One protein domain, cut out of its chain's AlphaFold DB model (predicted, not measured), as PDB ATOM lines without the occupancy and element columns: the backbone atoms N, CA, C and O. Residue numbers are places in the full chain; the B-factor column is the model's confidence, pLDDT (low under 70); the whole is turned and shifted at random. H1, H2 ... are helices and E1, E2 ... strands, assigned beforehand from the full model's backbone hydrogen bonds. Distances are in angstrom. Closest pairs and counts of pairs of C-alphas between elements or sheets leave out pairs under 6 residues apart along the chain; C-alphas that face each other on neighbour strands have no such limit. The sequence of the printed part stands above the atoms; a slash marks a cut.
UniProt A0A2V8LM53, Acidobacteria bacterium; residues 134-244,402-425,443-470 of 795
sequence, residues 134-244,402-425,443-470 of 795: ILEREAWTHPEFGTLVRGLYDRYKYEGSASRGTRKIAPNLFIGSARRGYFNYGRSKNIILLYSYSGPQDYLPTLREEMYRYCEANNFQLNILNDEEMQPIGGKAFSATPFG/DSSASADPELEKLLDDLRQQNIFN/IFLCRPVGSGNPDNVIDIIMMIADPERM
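This is residues 134 to 244, 402 to 425 and 443 to 470 of the 795 residues of a protein of Acidobacteria bacterium (UniProt A0A2V8LM53). A strongly twisted sheet of six strands curls round the helix H5 on one face, while H7 packs on the opposite face together with the short H3 and H4. H1 sits by the edge strand E1 and makes a corner with H2; H6 covers E5 at the other edge. The printed part has 163 residues with eight named helices and six named strands, in the order H1 H2 H3 H4 E1 E2 E3 H5 E4 E5 H6 E6 H7 H8. The sheet, in the order E1 E2 E3 E4 E6 E5, is mixed, and so is the class, helices and strands. The whole is compact, with a radius of gyration of the C-alphas of 15.6 A and spans of 49 by 34 by 29 A.

Find C-alpha 136 at (30.900, -7.547, 4.866), where H1 begins and runs to residue 141. Read on through H2, residues 145 to 156, H3, 159 to 162, and H4, 166 to 169. Next come E1, residues 172 to 175, E2, 182 to 188, and E3, 191 to 198, which is 21.0 A long and bends by 50 degrees at residue 195. Find C-alpha 204 at (30.884, -9.972, 23.619); H5 runs from there 19.9 A to residue 217. Then follow E4, residues 221 to 226, E5, 238 to 244, H6, 409 to 420, E6, 443 to 448, H7, 454 to 465, 18.2 A, and H8, 467 to 470, ending at (46.682, -14.341, 2.532).

E1, E2 and E3 form a meander, each strand the antiparallel neighbour of the one before; look at N 174 and O 183, 2.9 A, and N 186 and O 193, 2.9 A. E3, H5 and E4 form a strand-helix-strand unit, two parallel strands joined through a helix, with a right-handed crossover; N 194 and O 223 are 2.8 A apart. E6 is antiparallel to E4, with N 446 and O 224 at 2.8 A, and to E5, with N 241 and O 445 at 3.1 A. There are three layers, helices on both faces of the sheet: H5 and H7 lie on opposite faces, their closest C-alphas to E4 and E3 being Cys 215 and Leu 222, 6.4 A, and Ile 460 and Leu 193, 7.1 A. H3, only just over E3 with 3 C-alphas, and H4, over E2, are on the same face as H7. H6 is over E5, along the strands at 2 degrees on the local plane, and touches H7 at a steep tilt of 49 degrees, closest at C-alphas 411 and 454, 4.7 A. H1 and H2, both on the sheet, touch only at the corner, closest at C-alphas 140 and 146, 4.1 A. H8 only grazes the sheet. Every O i to N i+4 pair is within hydrogen-bond range in H2, H5 and H6, 6 of 8 in H7 and 1 of 2 in H1; H3, H4 and H8 are too short for one.

The two C-alphas farthest apart, of Pro 143 and Gln 420, are 49.9 A apart. Cuts leave C-alphas 244 and 402 9.1 A apart, and 425 and 443 14.0 A. Of the links printed whole, E4 to E5 is long. The pLDDT is under 70 at residues 423, 451 to 452, 455 and 469.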
ATOM      1  N   ILE A 134      29.103 -14.171   6.609       91.75
ATOM      2  CA  ILE A 134      28.816 -13.443   5.368       91.75
ATOM      3  C   ILE A 134      29.931 -12.435   5.087       91.75
ATOM      4  O   ILE A 134      30.476 -11.861   6.029       91.75
ATOM      5  N   LEU A 135      30.251 -12.181   3.818       92.00
ATOM      6  CA  LEU A 135      31.145 -11.079   3.470       92.00
ATOM      7  C   LEU A 135      30.533  -9.762   3.910       92.00
ATOM      8  O   LEU A 135      29.351  -9.512   3.682       92.00
ATOM      9  N   GLU A 136      31.350  -8.866   4.445       91.38
ATOM     10  CA  GLU A 136      30.900  -7.547   4.866       91.38
ATOM     11  C   GLU A 136      30.172  -6.823   3.722       91.38
ATOM     12  O   GLU A 136      29.034  -6.385   3.896       91.38
ATOM     13  N   ARG A 137      30.761  -6.789   2.517       89.75
ATOM     14  CA  ARG A 137      30.160  -6.165   1.319       89.75
ATOM     15  C   ARG A 137      28.776  -6.720   0.959       89.75
ATOM     16  O   ARG A 137      27.920  -5.972   0.491       89.75
ATOM     17  N   GLU A 138      28.548  -8.011   1.193       90.88
ATOM     18  CA  GLU A 138      27.263  -8.670   0.948       90.88
ATOM     19  C   GLU A 138      26.286  -8.401   2.090       90.88
ATOM     20  O   GLU A 138      25.110  -8.143   1.854       90.88
ATOM     21  N   ALA A 139      26.770  -8.375   3.331       91.06
ATOM     22  CA  ALA A 139      25.959  -8.070   4.496       91.06
ATOM     23  C   ALA A 139      25.330  -6.678   4.401       91.06
ATOM     24  O   ALA A 139      24.147  -6.536   4.703       91.06
ATOM     25  N   TRP A 140      26.075  -5.671   3.924       87.81
ATOM     26  CA  TRP A 140      25.553  -4.312   3.729       87.81
ATOM     27  C   TRP A 140      24.382  -4.264   2.737       87.81
ATOM     28  O   TRP A 140      23.460  -3.462   2.909       87.81
ATOM     29  N   THR A 141      24.401  -5.085   1.689       88.62
ATOM     30  CA  THR A 141      23.353  -5.101   0.655       88.62
ATOM     31  C   THR A 141      22.257  -6.130   0.933       88.62
ATOM     32  O   THR A 141      21.186  -6.052   0.332       88.62
ATOM     33  N   HIS A 142      22.473  -7.046   1.881       90.06
ATOM     34  CA  HIS A 142      21.512  -8.083   2.229       90.06
ATOM     35  C   HIS A 142      20.226  -7.486   2.837       90.06
ATOM     36  O   HIS A 142      20.316  -6.705   3.791       90.06
ATOM     37  N   PRO A 143      19.022  -7.889   2.380       83.44
ATOM     38  CA  PRO A 143      17.756  -7.341   2.875       83.44
ATOM     39  C   PRO A 143      17.547  -7.493   4.388       83.44
ATOM     40  O   PRO A 143      17.019  -6.594   5.035       83.44
ATOM     41  N   GLU A 144      17.978  -8.622   4.959       83.69
ATOM     42  CA  GLU A 144      17.837  -8.903   6.396       83.69
ATOM     43  C   GLU A 144      18.975  -8.294   7.229       83.69
ATOM     44  O   GLU A 144      18.741  -7.740   8.304       83.69
ATOM     45  N   PHE A 145      20.219  -8.378   6.744       89.75
ATOM     46  CA  PHE A 145      21.397  -8.073   7.560       89.75
ATOM     47  C   PHE A 145      21.908  -6.648   7.362       89.75
ATOM     48  O   PHE A 145      22.545  -6.118   8.268       89.75
ATOM     49  N   GLY A 146      21.580  -5.981   6.253       91.44
ATOM     50  CA  GLY A 146      22.097  -4.648   5.953       91.44
ATOM     51  C   GLY A 146      21.676  -3.599   6.977       91.44
ATOM     52  O   GLY A 146      22.490  -2.775   7.386       91.44
ATOM     53  N   THR A 147      20.423  -3.634   7.437       93.25
ATOM     54  CA  THR A 147      19.942  -2.726   8.495       93.25
ATOM     55  C   THR A 147      20.581  -3.054   9.843       93.25
ATOM     56  O   THR A 147      20.966  -2.147  10.580       93.25
ATOM     57  N   LEU A 148      20.731  -4.345  10.150       93.50
ATOM     58  CA  LEU A 148      21.332  -4.808  11.395       93.50
ATOM     59  C   LEU A 148      22.806  -4.398  11.500       93.50
ATOM     60  O   LEU A 148      23.205  -3.793  12.491       93.50
ATOM     61  N   VAL A 149      23.603  -4.719  10.479       95.19
ATOM     62  CA  VAL A 149      25.043  -4.445  10.445       95.19
ATOM     63  C   VAL A 149      25.301  -2.942  10.494       95.19
ATOM     64  O   VAL A 149      26.088  -2.517  11.330       95.19
ATOM     65  N   ARG A 150      24.565  -2.127   9.717       93.25
ATOM     66  CA  ARG A 150      24.617  -0.651   9.813       93.25
ATOM     67  C   ARG A 150      24.334  -0.160  11.227       93.25
ATOM     68  O   ARG A 150      25.134   0.577  11.789       93.25
ATOM     69  N   GLY A 151      23.221  -0.597  11.817       93.88
ATOM     70  CA  GLY A 151      22.814  -0.146  13.148       93.88
ATOM     71  C   GLY A 151      23.818  -0.515  14.242       93.88
ATOM     72  O   GLY A 151      24.048   0.277  15.154       93.88
ATOM     73  N   LEU A 152      24.431  -1.698  14.151       95.75
ATOM     74  CA  LEU A 152      25.489  -2.130  15.065       95.75
ATOM     75  C   LEU A 152      26.795  -1.363  14.832       95.75
ATOM     76  O   LEU A 152      27.393  -0.899  15.799       95.75
ATOM     77  N   TYR A 153      27.208  -1.195  13.575       94.75
ATOM     78  CA  TYR A 153      28.388  -0.420  13.199       94.75
ATOM     79  C   TYR A 153      28.286   1.021  13.706       94.75
ATOM     80  O   TYR A 153      29.129   1.463  14.476       94.75
ATOM     81  N   ASP A 154      27.220   1.744  13.361       92.94
ATOM     82  CA  ASP A 154      27.075   3.156  13.729       92.94
ATOM     83  C   ASP A 154      27.018   3.366  15.245       92.94
ATOM     84  O   ASP A 154      27.539   4.357  15.764       92.94
ATOM     85  N   ARG A 155      26.412   2.420  15.971       95.31
ATOM     86  CA  ARG A 155      26.283   2.504  17.427       95.31
ATOM     87  C   ARG A 155      27.569   2.145  18.167       95.31
ATOM     88  O   ARG A 155      27.838   2.768  19.187       95.31
ATOM     89  N   TYR A 156      28.332   1.162  17.691       95.75
ATOM     90  CA  TYR A 156      29.429   0.563  18.462       95.75
ATOM     91  C   TYR A 156      30.808   0.690  17.807       95.75
ATOM     92  O   TYR A 156      31.779   0.178  18.363       95.75
ATOM     93  N   LYS A 157      30.937   1.361  16.653       94.50
ATOM     94  CA  LYS A 157      32.234   1.476  15.982       94.50
ATOM     95  C   LYS A 157      33.284   2.161  16.853       94.50
ATOM     96  O   LYS A 157      33.064   3.231  17.412       94.50
ATOM     97  N   TYR A 158      34.455   1.553  16.900       93.75
ATOM     98  CA  TYR A 158      35.670   2.059  17.539       93.75
ATOM     99  C   TYR A 158      36.809   1.957  16.523       93.75
ATOM    100  O   TYR A 158      36.561   1.632  15.365       93.75
ATOM    101  N   GLU A 159      38.060   2.207  16.900       92.31
ATOM    102  CA  GLU A 159      39.167   2.244  15.935       92.31
ATOM    103  C   GLU A 159      39.277   0.997  15.060       92.31
ATOM    104  O   GLU A 159      39.477   1.111  13.853       92.31
ATOM    105  N   GLY A 160      39.105  -0.185  15.656       89.31
ATOM    106  CA  GLY A 160      39.233  -1.452  14.943       89.31
ATOM    107  C   GLY A 160      38.157  -1.675  13.882       89.31
ATOM    108  O   GLY A 160      38.396  -2.415  12.939       89.31
ATOM    109  N   SER A 161      36.978  -1.065  13.994       91.44
ATOM    110  CA  SER A 161      35.915  -1.183  12.984       91.44
ATOM    111  C   SER A 161      35.795   0.066  12.108       91.44
ATOM    112  O   SER A 161      35.435  -0.052  10.944       91.44
ATOM    113  N   ALA A 162      36.103   1.249  12.645       92.06
ATOM    114  CA  ALA A 162      36.058   2.523  11.930       92.06
ATOM    115  C   ALA A 162      37.227   2.697  10.949       92.06
ATOM    116  O   ALA A 162      37.101   3.471  10.001       92.06
ATOM    117  N   SER A 163      38.354   2.004  11.167       91.94
ATOM    118  CA  SER A 163      39.462   2.034  10.214       91.94
ATOM    119  C   SER A 163      39.038   1.441   8.881       91.94
ATOM    120  O   SER A 163      38.525   0.320   8.797       91.94
ATOM    121  N   ARG A 164      39.333   2.165   7.805       88.12
ATOM    122  CA  ARG A 164      39.050   1.681   6.453       88.12
ATOM    123  C   ARG A 164      39.869   0.435   6.087       88.12
ATOM    124  O   ARG A 164      39.427  -0.354   5.254       88.12
ATOM    125  N   GLY A 165      41.018   0.216   6.736       86.00
ATOM    126  CA  GLY A 165      41.854  -0.971   6.532       86.00
ATOM    127  C   GLY A 165      41.200  -2.277   6.998       86.00
ATOM    128  O   GLY A 165      41.515  -3.346   6.475       86.00
ATOM    129  N   THR A 166      40.238  -2.211   7.923       89.56
ATOM    130  CA  THR A 166      39.577  -3.396   8.490       89.56
ATOM    131  C   THR A 166      38.873  -4.233   7.436       89.56
ATOM    132  O   THR A 166      38.992  -5.452   7.459       89.56
ATOM    133  N   ARG A 167      38.218  -3.600   6.458       87.25
ATOM    134  CA  ARG A 167      37.514  -4.310   5.377       87.25
ATOM    135  C   ARG A 167      38.453  -5.091   4.462       87.25
ATOM    136  O   ARG A 167      38.007  -5.984   3.754       87.25
ATOM    137  N   LYS A 168      39.742  -4.735   4.451       86.19
ATOM    138  CA  LYS A 168      40.784  -5.461   3.723       86.19
ATOM    139  C   LYS A 168      41.368  -6.569   4.580       86.19
ATOM    140  O   LYS A 168      41.503  -7.669   4.082       86.19
ATOM    141  N   ILE A 169      41.666  -6.309   5.853       88.75
ATOM    142  CA  ILE A 169      42.279  -7.291   6.763       88.75
ATOM    143  C   ILE A 169      41.293  -8.405   7.150       88.75
ATOM    144  O   ILE A 169      41.644  -9.584   7.191       88.75
ATOM    145  N   ALA A 170      40.048  -8.025   7.420       93.12
ATOM    146  CA  ALA A 170      39.013  -8.859   8.008       93.12
ATOM    147  C   ALA A 170      37.647  -8.629   7.319       93.12
ATOM    148  O   ALA A 170      36.731  -8.059   7.922       93.12
ATOM    149  N   PRO A 171      37.509  -9.048   6.044       92.38
ATOM    150  CA  PRO A 171      36.337  -8.785   5.208       92.38
ATOM    151  C   PRO A 171      35.121  -9.638   5.575       92.38
ATOM    152  O   PRO A 171      34.029  -9.377   5.072       92.38
ATOM    153  N   ASN A 172      35.287 -10.674   6.399       94.69
ATOM    154  CA  ASN A 172      34.212 -11.590   6.748       94.69
ATOM    155  C   ASN A 172      33.536 -11.147   8.046       94.69
ATOM    156  O   ASN A 172      34.202 -10.763   9.009       94.69
ATOM    157  N   LEU A 173      32.211 -11.253   8.099       96.44
ATOM    158  CA  LEU A 173      31.422 -11.017   9.301       96.44
ATOM    159  C   LEU A 173      30.967 -12.336   9.911       96.44
ATOM    160  O   LEU A 173      30.347 -13.157   9.237       96.44
ATOM    161  N   PHE A 174      31.197 -12.496  11.210       97.00
ATOM    162  CA  PHE A 174      30.561 -13.529  12.023       97.00
ATOM    163  C   PHE A 174      29.478 -12.886  12.888       97.00
ATOM    164  O   PHE A 174      29.768 -12.302  13.932       97.00
ATOM    165  N   ILE A 175      28.229 -12.954  12.431       96.56
ATOM    166  CA  ILE A 175      27.063 -12.364  13.091       96.56
ATOM    167  C   ILE A 175      26.494 -13.374  14.082       96.56
ATOM    168  O   ILE A 175      26.063 -14.459  13.690       96.56
ATOM    169  N   GLY A 176      26.429 -12.993  15.356       95.19
ATOM    170  CA  GLY A 176      25.966 -13.880  16.421       95.19
ATOM    171  C   GLY A 176      24.549 -14.407  16.235       95.19
ATOM    172  O   GLY A 176      23.719 -13.770  15.575       95.19
ATOM    173  N   SER A 177      24.262 -15.541  16.877       94.19
ATOM    174  CA  SER A 177      22.935 -16.175  16.875       94.19
ATOM    175  C   SER A 177      21.823 -15.209  17.310       94.19
ATOM    176  O   SER A 177      20.778 -15.114  16.668       94.19
ATOM    177  N   ALA A 178      22.086 -14.399  18.343       93.19
ATOM    178  CA  ALA A 178      21.134 -13.433  18.886       93.19
ATOM    179  C   ALA A 178      21.030 -12.134  18.071       93.19
ATOM    180  O   ALA A 178      20.270 -11.245  18.451       93.19
ATOM    181  N   ARG A 179      21.811 -11.980  16.989       93.81
ATOM    182  CA  ARG A 179      21.832 -10.773  16.141       93.81
ATOM    183  C   ARG A 179      22.090  -9.474  16.919       93.81
ATOM    184  O   ARG A 179      21.615  -8.414  16.541       93.81
ATOM    185  N   ARG A 180      22.849  -9.544  18.016       95.31
ATOM    186  CA  ARG A 180      23.196  -8.377  18.853       95.31
ATOM    187  C   ARG A 180      24.592  -7.821  18.588       95.31
ATOM    188  O   ARG A 180      24.907  -6.749  19.084       95.31
ATOM    189  N   GLY A 181      25.421  -8.536  17.834       96.62
ATOM    190  CA  GLY A 181      26.786  -8.131  17.521       96.62
ATOM    191  C   GLY A 181      27.423  -9.037  16.475       96.62
ATOM    192  O   GLY A 181      26.912 -10.131  16.204       96.62
ATOM    193  N   TYR A 182      28.536  -8.585  15.908       97.50
ATOM    194  CA  TYR A 182      29.332  -9.355  14.957       97.50
ATOM    195  C   TYR A 182      30.839  -9.127  15.140       97.50
ATOM    196  O   TYR A 182      31.256  -8.096  15.668       97.50
ATOM    197  N   PHE A 183      31.648 -10.084  14.681       97.69
ATOM    198  CA  PHE A 183      33.092  -9.903  14.500       97.69
ATOM    199  C   PHE A 183      33.431  -9.647  13.038       97.69
ATOM    200  O   PHE A 183      32.897 -10.340  12.175       97.69
ATOM    201  N   ASN A 184      34.371  -8.739  12.782       97.25
ATOM    202  CA  ASN A 184      35.163  -8.751  11.557       97.25
ATOM    203  C   ASN A 184      36.292  -9.771  11.732       97.25
ATOM    204  O   ASN A 184      37.081  -9.668  12.680       97.25
ATOM    205  N   TYR A 185      36.389 -10.740  10.824       96.31
ATOM    206  CA  TYR A 185      37.478 -11.709  10.826       96.31
ATOM    207  C   TYR A 185      38.119 -11.900   9.450       96.31
ATOM    208  O   TYR A 185      37.474 -11.789   8.408       96.31
ATOM    209  N   GLY A 186      39.418 -12.187   9.462       94.19
ATOM    210  CA  GLY A 186      40.165 -12.687   8.312       94.19
ATOM    211  C   GLY A 186      40.401 -14.189   8.452       94.19
ATOM    212  O   GLY A 186      40.538 -14.694   9.571       94.19
ATOM    213  N   ARG A 187      40.473 -14.901   7.325       91.88
ATOM    214  CA  ARG A 187      40.822 -16.326   7.288       91.88
ATOM    215  C   ARG A 187      41.956 -16.584   6.304       91.88
ATOM    216  O   ARG A 187      41.865 -16.206   5.140       91.88
ATOM    217  N   SER A 188      42.974 -17.303   6.764       87.00
ATOM    218  CA  SER A 188      44.025 -17.864   5.914       87.00
ATOM    219  C   SER A 188      44.196 -19.342   6.237       87.00
ATOM    220  O   SER A 188      44.587 -19.690   7.350       87.00
ATOM    221  N   LYS A 189      43.868 -20.234   5.295       85.88
ATOM    222  CA  LYS A 189      43.864 -21.690   5.515       85.88
ATOM    223  C   LYS A 189      42.993 -22.050   6.733       85.88
ATOM    224  O   LYS A 189      41.775 -21.861   6.699       85.88
ATOM    225  N   ASN A 190      43.604 -22.555   7.807       88.88
ATOM    226  CA  ASN A 190      42.949 -22.888   9.069       88.88
ATOM    227  C   ASN A 190      43.137 -21.824  10.168       88.88
ATOM    228  O   ASN A 190      42.780 -22.074  11.316       88.88
ATOM    229  N   ILE A 191      43.706 -20.660   9.857       92.00
ATOM    230  CA  ILE A 191      43.934 -19.560  10.798       92.00
ATOM    231  C   ILE A 191      42.762 -18.585  10.709       92.00
ATOM    232  O   ILE A 191      42.451 -18.076   9.633       92.00
ATOM    233  N   ILE A 192      42.142 -18.299  11.855       94.62
ATOM    234  CA  ILE A 192      41.129 -17.253  12.007       94.62
ATOM    235  C   ILE A 192      41.738 -16.109  12.812       94.62
ATOM    236  O   ILE A 192      42.238 -16.322  13.919       94.62
ATOM    237  N   LEU A 193      41.671 -14.900  12.258       96.12
ATOM    238  CA  LEU A 193      42.055 -13.658  12.919       96.12
ATOM    239  C   LEU A 193      40.799 -12.830  13.193       96.12
ATOM    240  O   LEU A 193      40.244 -12.243  12.267       96.12
ATOM    241  N   LEU A 194      40.357 -12.762  14.451       96.19
ATOM    242  CA  LEU A 194      39.341 -11.793  14.869       96.19
ATOM    243  C   LEU A 194      40.009 -10.435  15.041       96.19
ATOM    244  O   LEU A 194      40.840 -10.255  15.935       96.19
ATOM    245  N   TYR A 195      39.642  -9.499  14.174       94.88
ATOM    246  CA  TYR A 195      40.287  -8.194  14.105       94.88
ATOM    247  C   TYR A 195      39.498  -7.119  14.852       94.88
ATOM    248  O   TYR A 195      40.085  -6.281  15.534       94.88
ATOM    249  N   SER A 196      38.164  -7.145  14.762       95.00
ATOM    250  CA  SER A 196      37.320  -6.209  15.503       95.00
ATOM    251  C   SER A 196      35.935  -6.758  15.834       95.00
ATOM    252  O   SER A 196      35.495  -7.774  15.292       95.00
ATOM    253  N   TYR A 197      35.257  -6.083  16.762       95.81
ATOM    254  CA  TYR A 197      33.924  -6.424  17.252       95.81
ATOM    255  C   TYR A 197      32.974  -5.228  17.185       95.81
ATOM    256  O   TYR A 197      33.305  -4.150  17.658       95.81
ATOM    257  N   SER A 198      31.763  -5.418  16.670       96.06
ATOM    258  CA  SER A 198      30.707  -4.400  16.722       96.06
ATOM    259  C   SER A 198      29.476  -4.958  17.427       96.06
ATOM    260  O   SER A 198      28.780  -5.826  16.897       96.06
ATOM    261  N   GLY A 199      29.207  -4.465  18.634       96.25
ATOM    262  CA  GLY A 199      28.076  -4.869  19.465       96.25
ATOM    263  C   GLY A 199      28.231  -4.388  20.913       96.25
ATOM    264  O   GLY A 199      29.243  -3.777  21.256       96.25
ATOM    265  N   PRO A 200      27.232  -4.634  21.772       95.06
ATOM    266  CA  PRO A 200      27.276  -4.220  23.164       95.06
ATOM    267  C   PRO A 200      28.201  -5.129  23.986       95.06
ATOM    268  O   PRO A 200      28.235  -6.347  23.803       95.06
ATOM    269  N   GLN A 201      28.928  -4.538  24.935       92.25
ATOM    270  CA  GLN A 201      29.984  -5.235  25.676       92.25
ATOM    271  C   GLN A 201      29.483  -6.426  26.510       92.25
ATOM    272  O   GLN A 201      30.224  -7.384  26.726       92.25
ATOM    273  N   ASP A 202      28.214  -6.416  26.927       95.00
ATOM    274  CA  ASP A 202      27.568  -7.531  27.629       95.00
ATOM    275  C   ASP A 202      27.371  -8.774  26.740       95.00
ATOM    276  O   ASP A 202      27.286  -9.888  27.254       95.00
ATOM    277  N   TYR A 203      27.315  -8.608  25.413       96.00
ATOM    278  CA  TYR A 203      27.135  -9.699  24.450       96.00
ATOM    279  C   TYR A 203      28.458 -10.279  23.929       96.00
ATOM    280  O   TYR A 203      28.489 -11.395  23.402       96.00
ATOM    281  N   LEU A 204      29.565  -9.551  24.088       94.44
ATOM    282  CA  LEU A 204      30.884  -9.972  23.619       94.44
ATOM    283  C   LEU A 204      31.309 -11.364  24.143       94.44
ATOM    284  O   LEU A 204      31.762 -12.167  23.323       94.44
ATOM    285  N   PRO A 205      31.138 -11.724  25.435       93.62
ATOM    286  CA  PRO A 205      31.479 -13.064  25.920       93.62
ATOM    287  C   PRO A 205      30.693 -14.179  25.220       93.62
ATOM    288  O   PRO A 205      31.274 -15.192  24.836       93.62
ATOM    289  N   THR A 206      29.390 -13.973  24.993       94.62
ATOM    290  CA  THR A 206      28.531 -14.936  24.289       94.62
ATOM    291  C   THR A 206      28.993 -15.136  22.851       94.62
ATOM    292  O   THR A 206      29.148 -16.271  22.404       94.62
ATOM    293  N   LEU A 207      29.274 -14.049  22.127       96.19
ATOM    294  CA  LEU A 207      29.725 -14.150  20.741       96.19
ATOM    295  C   LEU A 207      31.112 -14.796  20.624       96.19
ATOM    296  O   LEU A 207      31.352 -15.583  19.707       96.19
ATOM    297  N   ARG A 208      32.023 -14.500  21.561       95.56
ATOM    298  CA  ARG A 208      33.333 -15.164  21.651       95.56
ATOM    299  C   ARG A 208      33.183 -16.671  21.816       95.56
ATOM    300  O   ARG A 208      33.903 -17.416  21.162       95.56
ATOM    301  N   GLU A 209      32.248 -17.117  22.649       95.25
ATOM    302  CA  GLU A 209      31.976 -18.541  22.833       95.25
ATOM    303  C   GLU A 209      31.415 -19.199  21.564       95.25
ATOM    304  O   GLU A 209      31.848 -20.293  21.204       95.25
ATOM    305  N   GLU A 210      30.516 -18.530  20.838       96.00
ATOM    306  CA  GLU A 210      30.017 -19.017  19.543       96.00
ATOM    307  C   GLU A 210      31.134 -19.158  18.505       96.00
ATOM    308  O   GLU A 210      31.234 -20.199  17.850       96.00
ATOM    309  N   MET A 211      31.993 -18.143  18.380       95.81
ATOM    310  CA  MET A 211      33.142 -18.175  17.474       95.81
ATOM    311  C   MET A 211      34.152 -19.253  17.888       95.81
ATOM    312  O   MET A 211      34.628 -20.004  17.043       95.81
ATOM    313  N   TYR A 212      34.437 -19.392  19.185       95.19
ATOM    314  CA  TYR A 212      35.342 -20.428  19.679       95.19
ATOM    315  C   TYR A 212      34.824 -21.836  19.365       95.19
ATOM    316  O   TYR A 212      35.562 -22.646  18.810       95.19
ATOM    317  N   ARG A 213      33.536 -22.112  19.612       94.19
ATOM    318  CA  ARG A 213      32.909 -23.393  19.240       94.19
ATOM    319  C   ARG A 213      32.945 -23.637  17.734       94.19
ATOM    320  O   ARG A 213      33.167 -24.767  17.309       94.19
ATOM    321  N   TYR A 214      32.730 -22.595  16.929       93.56
ATOM    322  CA  TYR A 214      32.851 -22.685  15.477       93.56
ATOM    323  C   TYR A 214      34.277 -23.061  15.053       93.56
ATOM    324  O   TYR A 214      34.440 -23.963  14.231       93.56
ATOM    325  N   CYS A 215      35.298 -22.435  15.638       93.31
ATOM    326  CA  CYS A 215      36.690 -22.775  15.365       93.31
ATOM    327  C   CYS A 215      37.033 -24.206  15.794       93.31
ATOM    328  O   CYS A 215      37.592 -24.944  14.990       93.31
ATOM    329  N   GLU A 216      36.642 -24.632  16.997       91.25
ATOM    330  CA  GLU A 216      36.876 -26.001  17.485       91.25
ATOM    331  C   GLU A 216      36.218 -27.048  16.574       91.25
ATOM    332  O   GLU A 216      36.857 -28.019  16.174       91.25
ATOM    333  N   ALA A 217      34.962 -26.825  16.170       90.62
ATOM    334  CA  ALA A 217      34.226 -27.752  15.308       90.62
ATOM    335  C   ALA A 217      34.835 -27.906  13.904       90.62
ATOM    336  O   ALA A 217      34.611 -28.923  13.252       90.62
ATOM    337  N   ASN A 218      35.588 -26.906  13.437       88.50
ATOM    338  CA  ASN A 218      36.193 -26.883  12.103       88.50
ATOM    339  C   ASN A 218      37.730 -26.971  12.140       88.50
ATOM    340  O   ASN A 218      38.376 -26.802  11.109       88.50
ATOM    341  N   ASN A 219      38.316 -27.250  13.311       89.12
ATOM    342  CA  ASN A 219      39.763 -27.327  13.520       89.12
ATOM    343  C   ASN A 219      40.522 -26.053  13.083       89.12
ATOM    344  O   ASN A 219      41.595 -26.111  12.472       89.12
ATOM    345  N   PHE A 220      39.951 -24.886  13.385       91.38
ATOM    346  CA  PHE A 220      40.578 -23.595  13.132       91.38
ATOM    347  C   PHE A 220      41.370 -23.084  14.334       91.38
ATOM    348  O   PHE A 220      40.936 -23.153  15.482       91.38
ATOM    349  N   GLN A 221      42.524 -22.489  14.047       92.06
ATOM    350  CA  GLN A 221      43.357 -21.794  15.014       92.06
ATOM    351  C   GLN A 221      42.810 -20.383  15.218       92.06
ATOM    352  O   GLN A 221      42.994 -19.505  14.373       92.06
ATOM    353  N   LEU A 222      42.125 -20.176  16.342       94.12
ATOM    354  CA  LEU A 222      41.552 -18.888  16.709       94.12
ATOM    355  C   LEU A 222      42.615 -17.947  17.283       94.12
ATOM    356  O   LEU A 222      43.296 -18.284  18.252       94.12
ATOM    357  N   ASN A 223      42.705 -16.750  16.713       95.62
ATOM    358  CA  ASN A 223      43.575 -15.673  17.167       95.62
ATOM    359  C   ASN A 223      42.755 -14.390  17.278       95.62
ATOM    360  O   ASN A 223      42.004 -14.050  16.364       95.62
ATOM    361  N   ILE A 224      42.875 -13.692  18.402       95.44
ATOM    362  CA  ILE A 224      42.029 -12.540  18.724       95.44
ATOM    363  C   ILE A 224      42.928 -11.358  19.063       95.44
ATOM    364  O   ILE A 224      43.748 -11.461  19.972       95.44
ATOM    365  N   LEU A 225      42.763 -10.235  18.364       95.00
ATOM    366  CA  LEU A 225      43.353  -8.972  18.801       95.00
ATOM    367  C   LEU A 225      42.451  -8.347  19.865       95.00
ATOM    368  O   LEU A 225      41.266  -8.117  19.627       95.00
ATOM    369  N   ASN A 226      43.004  -8.097  21.050       91.81
ATOM    370  CA  ASN A 226      42.266  -7.511  22.168       91.81
ATOM    371  C   ASN A 226      43.141  -6.494  22.907       91.81
ATOM    372  O   ASN A 226      44.354  -6.670  22.974       91.81
ATOM    373  N   ASP A 227      42.550  -5.447  23.477       89.81
ATOM    374  CA  ASP A 227      43.283  -4.423  24.240       89.81
ATOM    375  C   ASP A 227      43.452  -4.768  25.732       89.81
ATOM    376  O   ASP A 227      44.045  -4.003  26.492       89.81
ATOM    377  N   GLU A 228      42.958  -5.936  26.153       88.94
ATOM    378  CA  GLU A 228      42.984  -6.434  27.533       88.94
ATOM    379  C   GLU A 228      43.251  -7.949  27.576       88.94
ATOM    380  O   GLU A 228      43.052  -8.661  26.585       88.94
ATOM    381  N   GLU A 229      43.662  -8.471  28.734       89.56
ATOM    382  CA  GLU A 229      43.751  -9.921  28.937       89.56
ATOM    383  C   GLU A 229      42.356 -10.564  28.914       89.56
ATOM    384  O   GLU A 229      41.380 -10.029  29.447       89.56
ATOM    385  N   MET A 230      42.246 -11.730  28.278       87.12
ATOM    386  CA  MET A 230      40.957 -12.375  28.053       87.12
ATOM    387  C   MET A 230      40.569 -13.328  29.183       87.12
ATOM    388  O   MET A 230      41.352 -14.166  29.622       87.12
ATOM    389  N   GLN A 231      39.301 -13.255  29.591       87.75
ATOM    390  CA  GLN A 231      38.698 -14.278  30.443       87.75
ATOM    391  C   GLN A 231      38.580 -15.614  29.684       87.75
ATOM    392  O   GLN A 231      38.412 -15.599  28.460       87.75
ATOM    393  N   PRO A 232      38.620 -16.766  30.381       90.75
ATOM    394  CA  PRO A 232      38.446 -18.067  29.747       90.75
ATOM    395  C   PRO A 232      37.138 -18.164  28.950       90.75
ATOM    396  O   PRO A 232      36.072 -17.796  29.445       90.75
ATOM    397  N   ILE A 233      37.202 -18.713  27.735       91.31
ATOM    398  CA  ILE A 233      36.031 -18.947  26.878       91.31
ATOM    399  C   ILE A 233      35.678 -20.430  26.952       91.31
ATOM    400  O   ILE A 233      36.514 -21.279  26.661       91.31
ATOM    401  N   GLY A 234      34.455 -20.765  27.374       82.00
ATOM    402  CA  GLY A 234      34.029 -22.167  27.502       82.00
ATOM    403  C   GLY A 234      34.918 -22.999  28.442       82.00
ATOM    404  O   GLY A 234      35.101 -24.192  28.220       82.00
ATOM    405  N   GLY A 235      35.530 -22.368  29.453       85.50
ATOM    406  CA  GLY A 235      36.487 -23.005  30.369       85.50
ATOM    407  C   GLY A 235      37.920 -23.130  29.831       85.50
ATOM    408  O   GLY A 235      38.814 -23.529  30.576       85.50
ATOM    409  N   LYS A 236      38.176 -22.751  28.574       91.75
ATOM    410  CA  LYS A 236      39.518 -22.717  27.984       91.75
ATOM    411  C   LYS A 236      40.198 -21.384  28.300       91.75
ATOM    412  O   LYS A 236      39.675 -20.328  27.953       91.75
ATOM    413  N   ALA A 237      41.363 -21.426  28.946       93.56
ATOM    414  CA  ALA A 237      42.188 -20.238  29.181       93.56
ATOM    415  C   ALA A 237      42.786 -19.706  27.870       93.56
ATOM    416  O   ALA A 237      43.072 -20.492  26.964       93.56
ATOM    417  N   PHE A 238      43.007 -18.392  27.787       94.19
ATOM    418  CA  PHE A 238      43.653 -17.728  26.655       94.19
ATOM    419  C   PHE A 238      44.919 -17.015  27.130       94.19
ATOM    420  O   PHE A 238      44.910 -16.404  28.195       94.19
ATOM    421  N   SER A 239      45.996 -17.111  26.353       94.25
ATOM    422  CA  SER A 239      47.181 -16.281  26.548       94.25
ATOM    423  C   SER A 239      46.920 -14.863  26.055       94.25
ATOM    424  O   SER A 239      46.043 -14.662  25.215       94.25
ATOM    425  N   ALA A 240      47.684 -13.889  26.545       94.75
ATOM    426  CA  ALA A 240      47.639 -12.502  26.088       94.75
ATOM    427  C   ALA A 240      49.058 -12.025  25.762       94.75
ATOM    428  O   ALA A 240      49.766 -11.485  26.603       94.75
ATOM    429  N   THR A 241      49.521 -12.261  24.533       94.75
ATOM    430  CA  THR A 241      50.924 -11.971  24.186       94.75
ATOM    431  C   THR A 241      51.061 -10.563  23.595       94.75
ATOM    432  O   THR A 241      50.329 -10.254  22.652       94.75
ATOM    433  N   PRO A 242      51.968  -9.695  24.094       94.81
ATOM    434  CA  PRO A 242      52.105  -8.320  23.607       94.81
ATOM    435  C   PRO A 242      52.395  -8.247  22.103       94.81
ATOM    436  O   PRO A 242      53.407  -8.772  21.630       94.81
ATOM    437  N   PHE A 243      51.529  -7.561  21.359       95.00
ATOM    438  CA  PHE A 243      51.557  -7.523  19.893       95.00
ATOM    439  C   PHE A 243      51.620  -6.100  19.316       95.00
ATOM    440  O   PHE A 243      52.101  -5.900  18.200       95.00
ATOM    441  N   GLY A 244      51.177  -5.100  20.073       94.94
ATOM    442  CA  GLY A 244      51.258  -3.699  19.682       94.94
ATOM    443  C   GLY A 244      50.662  -2.776  20.733       94.94
ATOM    444  O   GLY A 244      50.510  -3.154  21.896       94.94
ATOM    445  N   ASP A 402      53.652  -3.128  27.245       81.25
ATOM    446  CA  ASP A 402      53.498  -3.864  28.499       81.25
ATOM    447  C   ASP A 402      53.872  -5.340  28.313       81.25
ATOM    448  O   ASP A 402      53.752  -5.898  27.219       81.25
ATOM    449  N   SER A 403      54.323  -5.977  29.393       83.12
ATOM    450  CA  SER A 403      54.420  -7.435  29.513       83.12
ATOM    451  C   SER A 403      53.127  -7.994  30.105       83.12
ATOM    452  O   SER A 403      52.541  -7.357  30.978       83.12
ATOM    453  N   SER A 404      52.729  -9.202  29.715       88.00
ATOM    454  CA  SER A 404      51.599  -9.908  30.331       88.00
ATOM    455  C   SER A 404      52.083 -11.135  31.099       88.00
ATOM    456  O   SER A 404      52.959 -11.861  30.636       88.00
ATOM    457  N   ALA A 405      51.486 -11.390  32.265       86.38
ATOM    458  CA  ALA A 405      51.757 -12.599  33.042       86.38
ATOM    459  C   ALA A 405      51.157 -13.861  32.395       86.38
ATOM    460  O   ALA A 405      51.590 -14.970  32.701       86.38
ATOM    461  N   SER A 406      50.166 -13.692  31.515       90.88
ATOM    462  CA  SER A 406      49.522 -14.766  30.759       90.88
ATOM    463  C   SER A 406      50.046 -14.865  29.319       90.88
ATOM    464  O   SER A 406      49.462 -15.582  28.506       90.88
ATOM    465  N   ALA A 407      51.139 -14.169  28.980       91.62
ATOM    466  CA  ALA A 407      51.780 -14.283  27.675       91.62
ATOM    467  C   ALA A 407      52.207 -15.732  27.387       91.62
ATOM    468  O   ALA A 407      52.630 -16.467  28.281       91.62
ATOM    469  N   ASP A 408      52.099 -16.145  26.123       91.88
ATOM    470  CA  ASP A 408      52.657 -17.419  25.674       91.88
ATOM    471  C   ASP A 408      54.183 -17.253  25.548       91.88
ATOM    472  O   ASP A 408      54.626 -16.453  24.719       91.88
ATOM    473  N   PRO A 409      55.000 -17.972  26.343       89.94
ATOM    474  CA  PRO A 409      56.440 -17.731  26.386       89.94
ATOM    475  C   PRO A 409      57.155 -18.018  25.062       89.94
ATOM    476  O   PRO A 409      58.150 -17.366  24.743       89.94
ATOM    477  N   GLU A 410      56.682 -18.996  24.282       88.62
ATOM    478  CA  GLU A 410      57.310 -19.331  23.002       88.62
ATOM    479  C   GLU A 410      56.979 -18.285  21.938       88.62
ATOM    480  O   GLU A 410      57.848 -17.883  21.161       88.62
ATOM    481  N   LEU A 411      55.729 -17.824  21.931       89.75
ATOM    482  CA  LEU A 411      55.268 -16.760  21.048       89.75
ATOM    483  C   LEU A 411      55.920 -15.417  21.388       89.75
ATOM    484  O   LEU A 411      56.345 -14.694  20.489       89.75
ATOM    485  N   GLU A 412      56.017 -15.085  22.676       91.31
ATOM    486  CA  GLU A 412      56.646 -13.851  23.138       91.31
ATOM    487  C   GLU A 412      58.120 -13.811  22.738       91.31
ATOM    488  O   GLU A 412      58.574 -12.809  22.188       91.31
ATOM    489  N   LYS A 413      58.838 -14.926  22.918       88.50
ATOM    490  CA  LYS A 413      60.226 -15.053  22.475       88.50
ATOM    491  C   LYS A 413      60.369 -14.835  20.968       88.50
ATOM    492  O   LYS A 413      61.250 -14.093  20.549       88.50
ATOM    493  N   LEU A 414      59.499 -15.439  20.156       85.44
ATOM    494  CA  LEU A 414      59.533 -15.268  18.702       85.44
ATOM    495  C   LEU A 414      59.257 -13.813  18.289       85.44
ATOM    496  O   LEU A 414      59.952 -13.275  17.432       85.44
ATOM    497  N   LEU A 415      58.276 -13.154  18.907       88.31
ATOM    498  CA  LEU A 415      57.999 -11.736  18.660       88.31
ATOM    499  C   LEU A 415      59.168 -10.841  19.091       88.31
ATOM    500  O   LEU A 415      59.491  -9.888  18.387       88.31
ATOM    501  N   ASP A 416      59.827 -11.151  20.207       89.38
ATOM    502  CA  ASP A 416      61.024 -10.435  20.655       89.38
ATOM    503  C   ASP A 416      62.200 -10.628  19.679       89.38
ATOM    504  O   ASP A 416      62.876  -9.653  19.342       89.38
ATOM    505  N   ASP A 417      62.391 -11.833  19.134       82.38
ATOM    506  CA  ASP A 417      63.391 -12.103  18.092       82.38
ATOM    507  C   ASP A 417      63.090 -11.306  16.803       82.38
ATOM    508  O   ASP A 417      63.987 -10.682  16.228       82.38
ATOM    509  N   LEU A 418      61.822 -11.253  16.367       79.31
ATOM    510  CA  LEU A 418      61.399 -10.465  15.199       79.31
ATOM    511  C   LEU A 418      61.590  -8.956  15.407       79.31
ATOM    512  O   LEU A 418      61.944  -8.243  14.463       79.31
ATOM    513  N   ARG A 419      61.386  -8.460  16.635       85.12
ATOM    514  CA  ARG A 419      61.657  -7.060  16.994       85.12
ATOM    515  C   ARG A 419      63.145  -6.742  16.916       85.12
ATOM    516  O   ARG A 419      63.517  -5.743  16.306       85.12
ATOM    517  N   GLN A 420      63.995  -7.600  17.486       82.25
ATOM    518  CA  GLN A 420      65.454  -7.429  17.474       82.25
ATOM    519  C   GLN A 420      66.029  -7.400  16.053       82.25
ATOM    520  O   GLN A 420      66.986  -6.675  15.785       82.25
ATOM    521  N   GLN A 421      65.424  -8.153  15.134       73.88
ATOM    522  CA  GLN A 421      65.806  -8.181  13.721       73.88
ATOM    523  C   GLN A 421      65.176  -7.047  12.891       73.88
ATOM    524  O   GLN A 421      65.408  -6.977  11.688       73.88
ATOM    525  N   ASN A 422      64.400  -6.148  13.514       73.00
ATOM    526  CA  ASN A 422      63.632  -5.084  12.857       73.00
ATOM    527  C   ASN A 422      62.662  -5.584  11.766       73.00
ATOM    528  O   ASN A 422      62.361  -4.854  10.825       73.00
ATOM    529  N   ILE A 423      62.150  -6.812  11.901       67.56
ATOM    530  CA  ILE A 423      61.157  -7.395  10.982       67.56
ATOM    531  C   ILE A 423      59.742  -6.963  11.384       67.56
ATOM    532  O   ILE A 423      58.936  -6.585  10.540       67.56
ATOM    533  N   PHE A 424      59.445  -6.982  12.685       82.75
ATOM    534  CA  PHE A 424      58.152  -6.579  13.245       82.75
ATOM    535  C   PHE A 424      58.367  -5.585  14.391       82.75
ATOM    536  O   PHE A 424      58.075  -5.865  15.551       82.75
ATOM    537  N   ASN A 425      58.956  -4.432  14.061       82.44
ATOM    538  CA  ASN A 425      59.294  -3.380  15.017       82.44
ATOM    539  C   ASN A 425      58.901  -1.997  14.481       82.44
ATOM    540  O   ASN A 425      59.594  -1.444  13.629       82.44
ATOM    541  N   ILE A 443      47.929  -3.796  22.792       94.94
ATOM    542  CA  ILE A 443      47.203  -4.742  21.948       94.94
ATOM    543  C   ILE A 443      47.864  -6.097  22.165       94.94
ATOM    544  O   ILE A 443      49.065  -6.256  21.926       94.94
ATOM    545  N   PHE A 444      47.080  -7.070  22.606       95.44
ATOM    546  CA  PHE A 444      47.495  -8.449  22.799       95.44
ATOM    547  C   PHE A 444      47.006  -9.321  21.648       95.44
ATOM    548  O   PHE A 444      45.866  -9.203  21.195       95.44
ATOM    549  N   LEU A 445      47.861 -10.249  21.227       95.38
ATOM    550  CA  LEU A 445      47.460 -11.403  20.441       95.38
ATOM    551  C   LEU A 445      47.034 -12.509  21.407       95.38
ATOM    552  O   LEU A 445      47.872 -13.108  22.089       95.38
ATOM    553  N   CYS A 446      45.726 -12.751  21.473       95.06
ATOM    554  CA  CYS A 446      45.133 -13.705  22.395       95.06
ATOM    555  C   CYS A 446      44.835 -15.040  21.713       95.06
ATOM    556  O   CYS A 446      44.211 -15.077  20.647       95.06
ATOM    557  N   ARG A 447      45.276 -16.142  22.331       93.31
ATOM    558  CA  ARG A 447      45.190 -17.500  21.766       93.31
ATOM    559  C   ARG A 447      44.796 -18.509  22.841       93.31
ATOM    560  O   ARG A 447      45.219 -18.334  23.980       93.31
ATOM    561  N   PRO A 448      44.041 -19.575  22.530       92.31
ATOM    562  CA  PRO A 448      43.751 -20.586  23.535       92.31
ATOM    563  C   PRO A 448      45.050 -21.253  24.026       92.31
ATOM    564  O   PRO A 448      45.931 -21.620  23.247       92.31
ATOM    565  N   VAL A 449      45.190 -21.410  25.344       90.00
ATOM    566  CA  VAL A 449      46.410 -21.955  25.958       90.00
ATOM    567  C   VAL A 449      46.609 -23.405  25.518       90.00
ATOM    568  O   VAL A 449      45.703 -24.239  25.629       90.00
ATOM    569  N   GLY A 450      47.801 -23.715  25.011       78.62
ATOM    570  CA  GLY A 450      48.170 -25.057  24.553       78.62
ATOM    571  C   GLY A 450      47.530 -25.493  23.229       78.62
ATOM    572  O   GLY A 450      47.629 -26.666  22.890       78.62
ATOM    573  N   SER A 451      46.860 -24.599  22.489       67.62
ATOM    574  CA  SER A 451      46.274 -24.911  21.171       67.62
ATOM    575  C   SER A 451      47.057 -24.317  19.993       67.62
ATOM    576  O   SER A 451      46.606 -24.396  18.851       67.62
ATOM    577  N   GLY A 452      48.177 -23.639  20.256       60.09
ATOM    578  CA  GLY A 452      48.874 -22.823  19.272       60.09
ATOM    579  C   GLY A 452      50.213 -23.398  18.836       60.09
ATOM    580  O   GLY A 452      51.021 -23.798  19.665       60.09
ATOM    581  N   ASN A 453      50.475 -23.359  17.530       71.44
ATOM    582  CA  ASN A 453      51.839 -23.292  17.024       71.44
ATOM    583  C   ASN A 453      52.282 -21.813  17.101       71.44
ATOM    584  O   ASN A 453      51.679 -20.998  16.389       71.44
ATOM    585  N   PRO A 454      53.262 -21.420  17.940       71.88
ATOM    586  CA  PRO A 454      53.759 -20.039  17.989       71.88
ATOM    587  C   PRO A 454      54.256 -19.560  16.619       71.88
ATOM    588  O   PRO A 454      54.159 -18.374  16.321       71.88
ATOM    589  N   ASP A 455      54.669 -20.477  15.744       66.94
ATOM    590  CA  ASP A 455      55.190 -20.172  14.416       66.94
ATOM    591  C   ASP A 455      54.097 -19.683  13.440       66.94
ATOM    592  O   ASP A 455      54.403 -19.155  12.381       66.94
ATOM    593  N   ASN A 456      52.804 -19.777  13.758       80.31
ATOM    594  CA  ASN A 456      51.769 -19.180  12.899       80.31
ATOM    595  C   ASN A 456      51.631 -17.648  13.074       80.31
ATOM    596  O   ASN A 456      50.898 -17.016  12.316       80.31
ATOM    597  N   VAL A 457      52.309 -17.032  14.061       85.00
ATOM    598  CA  VAL A 457      52.225 -15.572  14.338       85.00
ATOM    599  C   VAL A 457      52.603 -14.719  13.138       85.00
ATOM    600  O   VAL A 457      52.163 -13.600  12.935       85.00
ATOM    601  N   ILE A 458      53.420 -15.329  12.328       80.44
ATOM    602  CA  ILE A 458      54.001 -14.904  11.092       80.44
ATOM    603  C   ILE A 458      52.899 -14.698  10.066       80.44
ATOM    604  O   ILE A 458      52.767 -13.635   9.470       80.44
ATOM    605  N   ASP A 459      52.093 -15.743   9.896       82.00
ATOM    606  CA  ASP A 459      50.995 -15.766   8.951       82.00
ATOM    607  C   ASP A 459      49.945 -14.747   9.411       82.00
ATOM    608  O   ASP A 459      49.366 -14.055   8.587       82.00
ATOM    609  N   ILE A 460      49.793 -14.553  10.728       88.38
ATOM    610  CA  ILE A 460      48.957 -13.496  11.321       88.38
ATOM    611  C   ILE A 460      49.504 -12.091  11.016       88.38
ATOM    612  O   ILE A 460      48.730 -11.211  10.643       88.38
ATOM    613  N   ILE A 461      50.818 -11.864  11.139       86.25
ATOM    614  CA  ILE A 461      51.461 -10.596  10.747       86.25
ATOM    615  C   ILE A 461      51.213 -10.335   9.255       86.25
ATOM    616  O   ILE A 461      50.812  -9.231   8.889       86.25
ATOM    617  N   MET A 462      51.362 -11.356   8.408       78.38
ATOM    618  CA  MET A 462      51.108 -11.255   6.969       78.38
ATOM    619  C   MET A 462      49.630 -11.038   6.636       78.38
ATOM    620  O   MET A 462      49.329 -10.250   5.750       78.38
ATOM    621  N   MET A 463      48.695 -11.640   7.376       85.19
ATOM    622  CA  MET A 463      47.258 -11.371   7.229       85.19
ATOM    623  C   MET A 463      46.905  -9.900   7.497       85.19
ATOM    624  O   MET A 463      45.897  -9.424   6.986       85.19
ATOM    625  N   ILE A 464      47.709  -9.178   8.286       84.62
ATOM    626  CA  ILE A 464      47.529  -7.742   8.548       84.62
ATOM    627  C   ILE A 464      48.289  -6.896   7.515       84.62
ATOM    628  O   ILE A 464      47.762  -5.886   7.048       84.62
ATOM    629  N   ALA A 465      49.517  -7.288   7.167       76.25
ATOM    630  CA  ALA A 465      50.403  -6.517   6.295       76.25
ATOM    631  C   ALA A 465      50.069  -6.646   4.796       76.25
ATOM    632  O   ALA A 465      50.183  -5.662   4.068       76.25
ATOM    633  N   ASP A 466      49.654  -7.833   4.346       74.56
ATOM    634  CA  ASP A 466      49.314  -8.152   2.952       74.56
ATOM    635  C   ASP A 466      48.082  -9.086   2.884       74.56
ATOM    636  O   ASP A 466      48.178 -10.272   2.546       74.56
ATOM    637  N   PRO A 467      46.893  -8.578   3.262       76.38
ATOM    638  CA  PRO A 467      45.696  -9.403   3.386       76.38
ATOM    639  C   PRO A 467      45.226 -10.009   2.060       76.38
ATOM    640  O   PRO A 467      44.695 -11.117   2.062       76.38
ATOM    641  N   GLU A 468      45.430  -9.322   0.931       74.62
ATOM    642  CA  GLU A 468      44.960  -9.780  -0.384       74.62
ATOM    643  C   GLU A 468      45.647 -11.084  -0.817       74.62
ATOM    644  O   GLU A 468      45.015 -11.926  -1.452       74.62
ATOM    645  N   ARG A 469      46.912 -11.294  -0.426       68.88
ATOM    646  CA  ARG A 469      47.641 -12.540  -0.711       68.88
ATOM    647  C   ARG A 469      47.328 -13.678   0.255       68.88
ATOM    648  O   ARG A 469      47.538 -14.837  -0.092       68.88
ATOM    649  N   MET A 470      46.864 -13.358   1.460       74.56
ATOM    650  CA  MET A 470      46.682 -14.341   2.532       74.56
ATOM    651  C   MET A 470      45.252 -14.879   2.642       74.56
ATOM    652  O   MET A 470      45.053 -15.926   3.261       74.56
TER     653      MET A 470